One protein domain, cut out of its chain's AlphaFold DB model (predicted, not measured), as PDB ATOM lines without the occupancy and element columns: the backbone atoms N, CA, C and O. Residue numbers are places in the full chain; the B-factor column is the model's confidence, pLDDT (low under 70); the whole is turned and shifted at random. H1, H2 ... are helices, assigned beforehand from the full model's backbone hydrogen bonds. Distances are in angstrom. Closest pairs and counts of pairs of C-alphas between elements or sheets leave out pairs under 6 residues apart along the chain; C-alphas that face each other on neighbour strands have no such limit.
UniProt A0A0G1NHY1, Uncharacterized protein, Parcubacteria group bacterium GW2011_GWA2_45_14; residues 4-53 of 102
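AT A GLANCE: This is residues 4 to 53 of the 102 residues of an uncharacterized protein of Parcubacteria group bacterium GW2011_GWA2_45_14 (UniProt A0A0G1NHY1). Going from residue 4, you see a chain folded into an open C: short helices H1, H2 and H3 follow one another in a rough row along the longest axis, and residues 35 to 46 turn back to H4, with residues 39 to 46 sticking out. The 50 printed residues have four named helices, H1 to H4, and no named strand; it is all helix, with 21 residues in named elements, under half. It is only just compact, close to loose, with a radius of gyration of the C-alphas of 11.3 A, spanning 28 by 23 by 13 A.

IN THESE COORDINATES: Find C-alpha 4 at (-1.321, -44.636, -38.002), where H1, residues 4 to 7, begins and runs 5.0 A. H2, residues 21 to 27, runs 10.0 A; H3, residues 30 to 34, 6.2 A. H4, residues 47 to 51, runs 6.0 A to C-alpha 51 at (1.224, -49.722, -46.705).

HOW THE PARTS SIT: H2 and H3 only just touch, only at the corner by their tight link, with 3 pairs of C-alphas within 8 A; the closest, of Arg 24 and Gln 33, are 5.7 A apart. H1 is apart from H2, and H4 is only just apart from H2, closest 8.5 A. In H2, H3 and H4 every O i to N i+4 pair is within hydrogen-bond range; H1 is too short for one.

THE WHOLE: The C-alphas of Asn 9 and Ile 40 are farthest apart, 30.3 A. The links H1 to H2 and H3 to H4 are long. The printed part has no cut, and no printed residue is under 70 in pLDDT.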
ATOM      1  N   ASN A   4      -0.537 -45.504 -38.892       88.31
ATOM      2  CA  ASN A   4      -1.321 -44.636 -38.002       88.31
ATOM      3  C   ASN A   4      -1.136 -43.149 -38.325       88.31
ATOM      4  O   ASN A   4      -2.095 -42.394 -38.291       88.31
ATOM      5  N   ALA A   5       0.089 -42.729 -38.652       90.81
ATOM      6  CA  ALA A   5       0.365 -41.336 -38.992       90.81
ATOM      7  C   ALA A   5      -0.282 -40.911 -40.321       90.81
ATOM      8  O   ALA A   5      -0.728 -39.774 -40.443       90.81
ATOM      9  N   LEU A   6      -0.357 -41.823 -41.298       90.62
ATOM     10  CA  LEU A   6      -1.070 -41.597 -42.557       90.62
ATOM     11  C   LEU A   6      -2.582 -41.503 -42.310       90.62
ATOM     12  O   LEU A   6      -3.217 -40.572 -42.786       90.62
ATOM     13  N   GLN A   7      -3.133 -42.421 -41.512       86.88
ATOM     14  CA  GLN A   7      -4.549 -42.448 -41.129       86.88
ATOM     15  C   GLN A   7      -4.967 -41.171 -40.378       86.88
ATOM     16  O   GLN A   7      -6.012 -40.592 -40.644       86.88
ATOM     17  N   ALA A   8      -4.102 -40.676 -39.489       88.56
ATOM     18  CA  ALA A   8      -4.301 -39.426 -38.760       88.56
ATOM     19  C   ALA A   8      -4.033 -38.158 -39.602       88.56
ATOM     20  O   ALA A   8      -3.999 -37.063 -39.048       88.56
ATOM     21  N   ASN A   9      -3.809 -38.286 -40.917       89.94
ATOM     22  CA  ASN A   9      -3.484 -37.186 -41.835       89.94
ATOM     23  C   ASN A   9      -2.255 -36.349 -41.424       89.94
ATOM     24  O   ASN A   9      -2.128 -35.188 -41.811       89.94
ATOM     25  N   LEU A  10      -1.323 -36.930 -40.659       92.62
ATOM     26  CA  LEU A  10      -0.094 -36.251 -40.227       92.62
ATOM     27  C   LEU A  10       0.982 -36.245 -41.320       92.62
ATOM     28  O   LEU A  10       1.884 -35.412 -41.308       92.62
ATOM     29  N   VAL A  11       0.904 -37.192 -42.258       94.38
ATOM     30  CA  VAL A  11       1.852 -37.369 -43.365       94.38
ATOM     31  C   VAL A  11       1.129 -37.780 -44.641       94.38
ATOM     32  O   VAL A  11       0.055 -38.373 -44.590       94.38
ATOM     33  N   LYS A  12       1.741 -37.507 -45.800       92.88
ATOM     34  CA  LYS A  12       1.206 -37.910 -47.114       92.88
ATOM     35  C   LYS A  12       1.471 -39.379 -47.442       92.88
ATOM     36  O   LYS A  12       0.719 -39.971 -48.212       92.88
ATOM     37  N   LYS A  13       2.546 -39.954 -46.897       93.38
ATOM     38  CA  LYS A  13       2.876 -41.377 -47.011       93.38
ATOM     39  C   LYS A  13       3.298 -41.928 -45.656       93.38
ATOM     40  O   LYS A  13       3.952 -41.242 -44.877       93.38
ATOM     41  N   ALA A  14       2.971 -43.187 -45.389       93.56
ATOM     42  CA  ALA A  14       3.274 -43.844 -44.120       93.56
ATOM     43  C   ALA A  14       4.780 -43.835 -43.786       93.56
ATOM     44  O   ALA A  14       5.156 -43.623 -42.635       93.56
ATOM     45  N   GLN A  15       5.648 -43.993 -44.792       95.19
ATOM     46  CA  GLN A  15       7.103 -43.962 -44.612       95.19
ATOM     47  C   GLN A  15       7.691 -42.579 -44.321       95.19
ATOM     48  O   GLN A  15       8.867 -42.511 -43.982       95.19
ATOM     49  N   ASP A  16       6.912 -41.501 -44.425       95.31
ATOM     50  CA  ASP A  16       7.399 -40.142 -44.159       95.31
ATOM     51  C   ASP A  16       7.384 -39.818 -42.652       95.31
ATOM     52  O   ASP A  16       7.970 -38.831 -42.208       95.31
ATOM     53  N   TRP A  17       6.739 -40.658 -41.832       95.56
ATOM     54  CA  TRP A  17       6.656 -40.452 -40.388       95.56
ATOM     55  C   TRP A  17       7.949 -40.867 -39.681       95.56
ATOM     56  O   TRP A  17       8.173 -42.055 -39.436       95.56
ATOM     57  N   GLN A  18       8.768 -39.889 -39.286       94.19
ATOM     58  CA  GLN A  18      10.110 -40.089 -38.709       94.19
ATOM     59  C   GLN A  18      10.151 -40.984 -37.461       94.19
ATOM     60  O   GLN A  18      11.150 -41.646 -37.178       94.19
ATOM     61  N   TRP A  19       9.046 -41.042 -36.719       91.81
ATOM     62  CA  TRP A  19       8.927 -41.851 -35.507       91.81
ATOM     63  C   TRP A  19       8.415 -43.279 -35.769       91.81
ATOM     64  O   TRP A  19       8.160 -44.017 -34.821       91.81
ATOM     65  N   SER A  20       8.265 -43.692 -37.033       92.69
ATOM     66  CA  SER A  20       7.863 -45.054 -37.408       92.69
ATOM     67  C   SER A  20       9.056 -45.984 -37.651       92.69
ATOM     68  O   SER A  20      10.152 -45.563 -38.029       92.69
ATOM     69  N   SER A  21       8.833 -47.290 -37.485       92.75
ATOM     70  CA  SER A  21       9.797 -48.321 -37.881       92.75
ATOM     71  C   SER A  21      10.029 -48.351 -39.393       92.75
ATOM     72  O   SER A  21      11.172 -48.523 -39.806       92.75
ATOM     73  N   VAL A  22       9.000 -48.121 -40.216       94.19
ATOM     74  CA  VAL A  22       9.155 -48.048 -41.678       94.19
ATOM     75  C   VAL A  22      10.074 -46.898 -42.092       94.19
ATOM     76  O   VAL A  22      10.990 -47.124 -42.875       94.19
ATOM     77  N   TRP A  23       9.948 -45.707 -41.495       95.06
ATOM     78  CA  TRP A  23      10.871 -44.604 -41.781       95.06
ATOM     79  C   TRP A  23      12.309 -44.977 -41.429       95.06
ATOM     80  O   TRP A  23      13.219 -44.714 -42.207       95.06
ATOM     81  N   ARG A  24      12.526 -45.646 -40.289       95.12
ATOM     82  CA  ARG A  24      13.871 -46.097 -39.901       95.12
ATOM     83  C   ARG A  24      14.449 -47.111 -40.883       95.12
ATOM     84  O   ARG A  24      15.651 -47.071 -41.101       95.12
ATOM     85  N   ARG A  25      13.628 -47.998 -41.458       92.88
ATOM     86  CA  ARG A  25      14.075 -48.973 -42.468       92.88
ATOM     87  C   ARG A  25      14.437 -48.309 -43.797       92.88
ATOM     88  O   ARG A  25      15.438 -48.694 -44.383       92.88
ATOM     89  N   GLU A  26      13.661 -47.320 -44.234       93.25
ATOM     90  CA  GLU A  26      13.840 -46.680 -45.548       93.25
ATOM     91  C   GLU A  26      14.846 -45.516 -45.532       93.25
ATOM     92  O   GLU A  26      15.635 -45.363 -46.458       93.25
ATOM     93  N   ASN A  27      14.826 -44.689 -44.482       94.06
ATOM     94  CA  ASN A  27      15.551 -43.413 -44.405       94.06
ATOM     95  C   ASN A  27      16.480 -43.303 -43.184       94.06
ATOM     96  O   ASN A  27      17.212 -42.323 -43.045       94.06
ATOM     97  N   GLY A  28      16.432 -44.267 -42.259       93.19
ATOM     98  CA  GLY A  28      17.227 -44.220 -41.037       93.19
ATOM     99  C   GLY A  28      18.720 -44.406 -41.302       93.19
ATOM    100  O   GLY A  28      19.128 -45.118 -42.215       93.19
ATOM    101  N   THR A  29      19.551 -43.816 -40.448       95.19
ATOM    102  CA  THR A  29      20.995 -44.099 -40.397       95.19
ATOM    103  C   THR A  29      21.265 -45.573 -40.071       95.19
ATOM    104  O   THR A  29      20.431 -46.240 -39.458       95.19
ATOM    105  N   VAL A  30      22.473 -46.070 -40.368       93.81
ATOM    106  CA  VAL A  30      22.910 -47.442 -40.021       93.81
ATOM    107  C   VAL A  30      22.639 -47.770 -38.545       93.81
ATOM    108  O   VAL A  30      22.112 -48.832 -38.215       93.81
ATOM    109  N   LYS A  31      22.913 -46.817 -37.645       94.75
ATOM    110  CA  LYS A  31      22.645 -46.971 -36.209       94.75
ATOM    111  C   LYS A  31      21.147 -47.088 -35.911       94.75
ATOM    112  O   LYS A  31      20.754 -47.938 -35.120       94.75
ATOM    113  N   GLN A  32      20.298 -46.278 -36.541       93.94
ATOM    114  CA  GLN A  32      18.842 -46.350 -36.345       93.94
ATOM    115  C   GLN A  32      18.238 -47.634 -36.920       93.94
ATOM    116  O   GLN A  32      17.330 -48.198 -36.307       93.94
ATOM    117  N   GLN A  33      18.753 -48.110 -38.055       93.56
ATOM    118  CA  GLN A  33      18.352 -49.381 -38.654       93.56
ATOM    119  C   GLN A  33      18.712 -50.564 -37.748       93.56
ATOM    120  O   GLN A  33      17.887 -51.455 -37.577       93.56
ATOM    121  N   SER A  34      19.882 -50.531 -37.095       93.00
ATOM    122  CA  SER A  34      20.351 -51.610 -36.206       93.00
ATOM    123  C   SER A  34      19.474 -51.863 -34.971       93.00
ATOM    124  O   SER A  34      19.547 -52.934 -34.376       93.00
ATOM    125  N   ILE A  35      18.616 -50.905 -34.595       94.44
ATOM    126  CA  ILE A  35      17.643 -51.062 -33.499       94.44
ATOM    127  C   ILE A  35      16.538 -52.052 -33.893       94.44
ATOM    128  O   ILE A  35      15.917 -52.678 -33.036       94.44
ATOM    129  N   LEU A  36      16.254 -52.170 -35.190       93.00
ATOM    130  CA  LEU A  36      15.224 -53.056 -35.702       93.00
ATOM    131  C   LEU A  36      15.836 -54.409 -36.033       93.00
ATOM    132  O   LEU A  36      16.798 -54.501 -36.794       93.00
ATOM    133  N   SER A  37      15.211 -55.477 -35.545       91.88
ATOM    134  CA  SER A  37      15.551 -56.809 -36.021       91.88
ATOM    135  C   SER A  37      15.302 -56.906 -37.536       91.88
ATOM    136  O   SER A  37      14.377 -56.259 -38.074       91.88
ATOM    137  N   PRO A  38      16.092 -57.725 -38.252       89.88
ATOM    138  CA  PRO A  38      15.739 -58.106 -39.607       89.88
ATOM    139  C   PRO A  38      14.360 -58.771 -39.603       89.88
ATOM    140  O   PRO A  38      13.880 -59.277 -38.583       89.88
ATOM    141  N   TRP A  39      13.694 -58.736 -40.751       89.50
ATOM    142  CA  TRP A  39      12.439 -59.453 -40.896       89.50
ATOM    143  C   TRP A  39      12.709 -60.960 -40.824       89.50
ATOM    144  O   TRP A  39      13.659 -61.448 -41.432       89.50
ATOM    145  N   ILE A  40      11.859 -61.692 -40.097       92.44
ATOM    146  CA  ILE A  40      11.948 -63.161 -39.992       92.44
ATOM    147  C   ILE A  40      11.760 -63.807 -41.375       92.44
ATOM    148  O   ILE A  40      12.364 -64.827 -41.689       92.44
ATOM    149  N   ILE A  41      10.934 -63.179 -42.213       90.50
ATOM    150  CA  ILE A  41      10.702 -63.540 -43.612       90.50
ATOM    151  C   ILE A  41      11.198 -62.424 -44.530       90.50
ATOM    152  O   ILE A  41      11.350 -61.285 -44.101       90.50
ATOM    153  N   LYS A  42      11.412 -62.711 -45.816       89.38
ATOM    154  CA  LYS A  42      11.731 -61.651 -46.784       89.38
ATOM    155  C   LYS A  42      10.612 -60.606 -46.816       89.38
ATOM    156  O   LYS A  42       9.435 -60.957 -46.750       89.38
ATOM    157  N   ILE A  43      10.993 -59.335 -46.946       89.19
ATOM    158  CA  ILE A  43      10.039 -58.233 -47.092       89.19
ATOM    159  C   ILE A  43       9.205 -58.497 -48.354       89.19
ATOM    160  O   ILE A  43       9.791 -58.689 -49.425       89.19
ATOM    161  N   PRO A  44       7.864 -58.528 -48.257       89.31
ATOM    162  CA  PRO A  44       7.020 -58.726 -49.422       89.31
ATOM    163  C   PRO A  44       7.276 -57.645 -50.481       89.31
ATOM    164  O   PRO A  44       7.360 -56.457 -50.139       89.31
ATOM    165  N   PRO A  45       7.370 -58.010 -51.770       90.56
ATOM    166  CA  PRO A  45       7.495 -57.023 -52.832       90.56
ATOM    167  C   PRO A  45       6.287 -56.078 -52.805       90.56
ATOM    168  O   PRO A  45       5.140 -56.507 -52.673       90.56
ATOM    169  N   GLY A  46       6.548 -54.774 -52.898       91.44
ATOM    170  CA  GLY A  46       5.500 -53.754 -52.834       91.44
ATOM    171  C   GLY A  46       4.944 -53.491 -51.430       91.44
ATOM    172  O   GLY A  46       3.862 -52.914 -51.330       91.44
ATOM    173  N   TYR A  47       5.657 -53.861 -50.356       91.88
ATOM    174  CA  TYR A  47       5.238 -53.576 -48.976       91.88
ATOM    175  C   TYR A  47       4.876 -52.100 -48.756       91.88
ATOM    176  O   TYR A  47       3.786 -51.813 -48.265       91.88
ATOM    177  N   LEU A  48       5.722 -51.160 -49.196       93.19
ATOM    178  CA  LEU A  48       5.436 -49.721 -49.108       93.19
ATOM    179  C   LEU A  48       4.184 -49.320 -49.894       93.19
ATOM    180  O   LEU A  48       3.386 -48.513 -49.423       93.19
ATOM    181  N   THR A  49       3.984 -49.888 -51.083       93.44
ATOM    182  CA  THR A  49       2.784 -49.632 -51.885       93.44
ATOM    183  C   THR A  49       1.546 -50.117 -51.150       93.44
ATOM    184  O   THR A  49       0.585 -49.369 -51.017       93.44
ATOM    185  N   TRP A  50       1.578 -51.347 -50.632       91.88
ATOM    186  CA  TRP A  50       0.505 -51.898 -49.814       91.88
ATOM    187  C   TRP A  50       0.238 -51.018 -48.593       91.88
ATOM    188  O   TRP A  50      -0.926 -50.722 -48.332       91.88
ATOM    189  N   LEU A  51       1.289 -50.559 -47.905       90.62
ATOM    190  CA  LEU A  51       1.224 -49.722 -46.705       90.62
ATOM    191  C   LEU A  51       0.477 -48.402 -46.942       90.62
ATOM    192  O   LEU A  51      -0.251 -47.949 -46.065       90.62
ATOM    193  N   ASN A  52       0.620 -47.824 -48.133       92.44
ATOM    194  CA  ASN A  52      -0.026 -46.569 -48.517       92.44
ATOM    195  C   ASN A  52      -1.386 -46.750 -49.209       92.44
ATOM    196  O   ASN A  52      -2.001 -45.757 -49.593       92.44
ATOM    197  N   LYS A  53      -1.869 -47.985 -49.409       90.38
ATOM    198  CA  LYS A  53      -3.207 -48.192 -49.983       90.38
ATOM    199  C   LYS A  53      -4.285 -47.706 -49.006       90.38
ATOM    200  O   LYS A  53      -4.189 -48.050 -47.821       90.38
TER     201      LYS A  53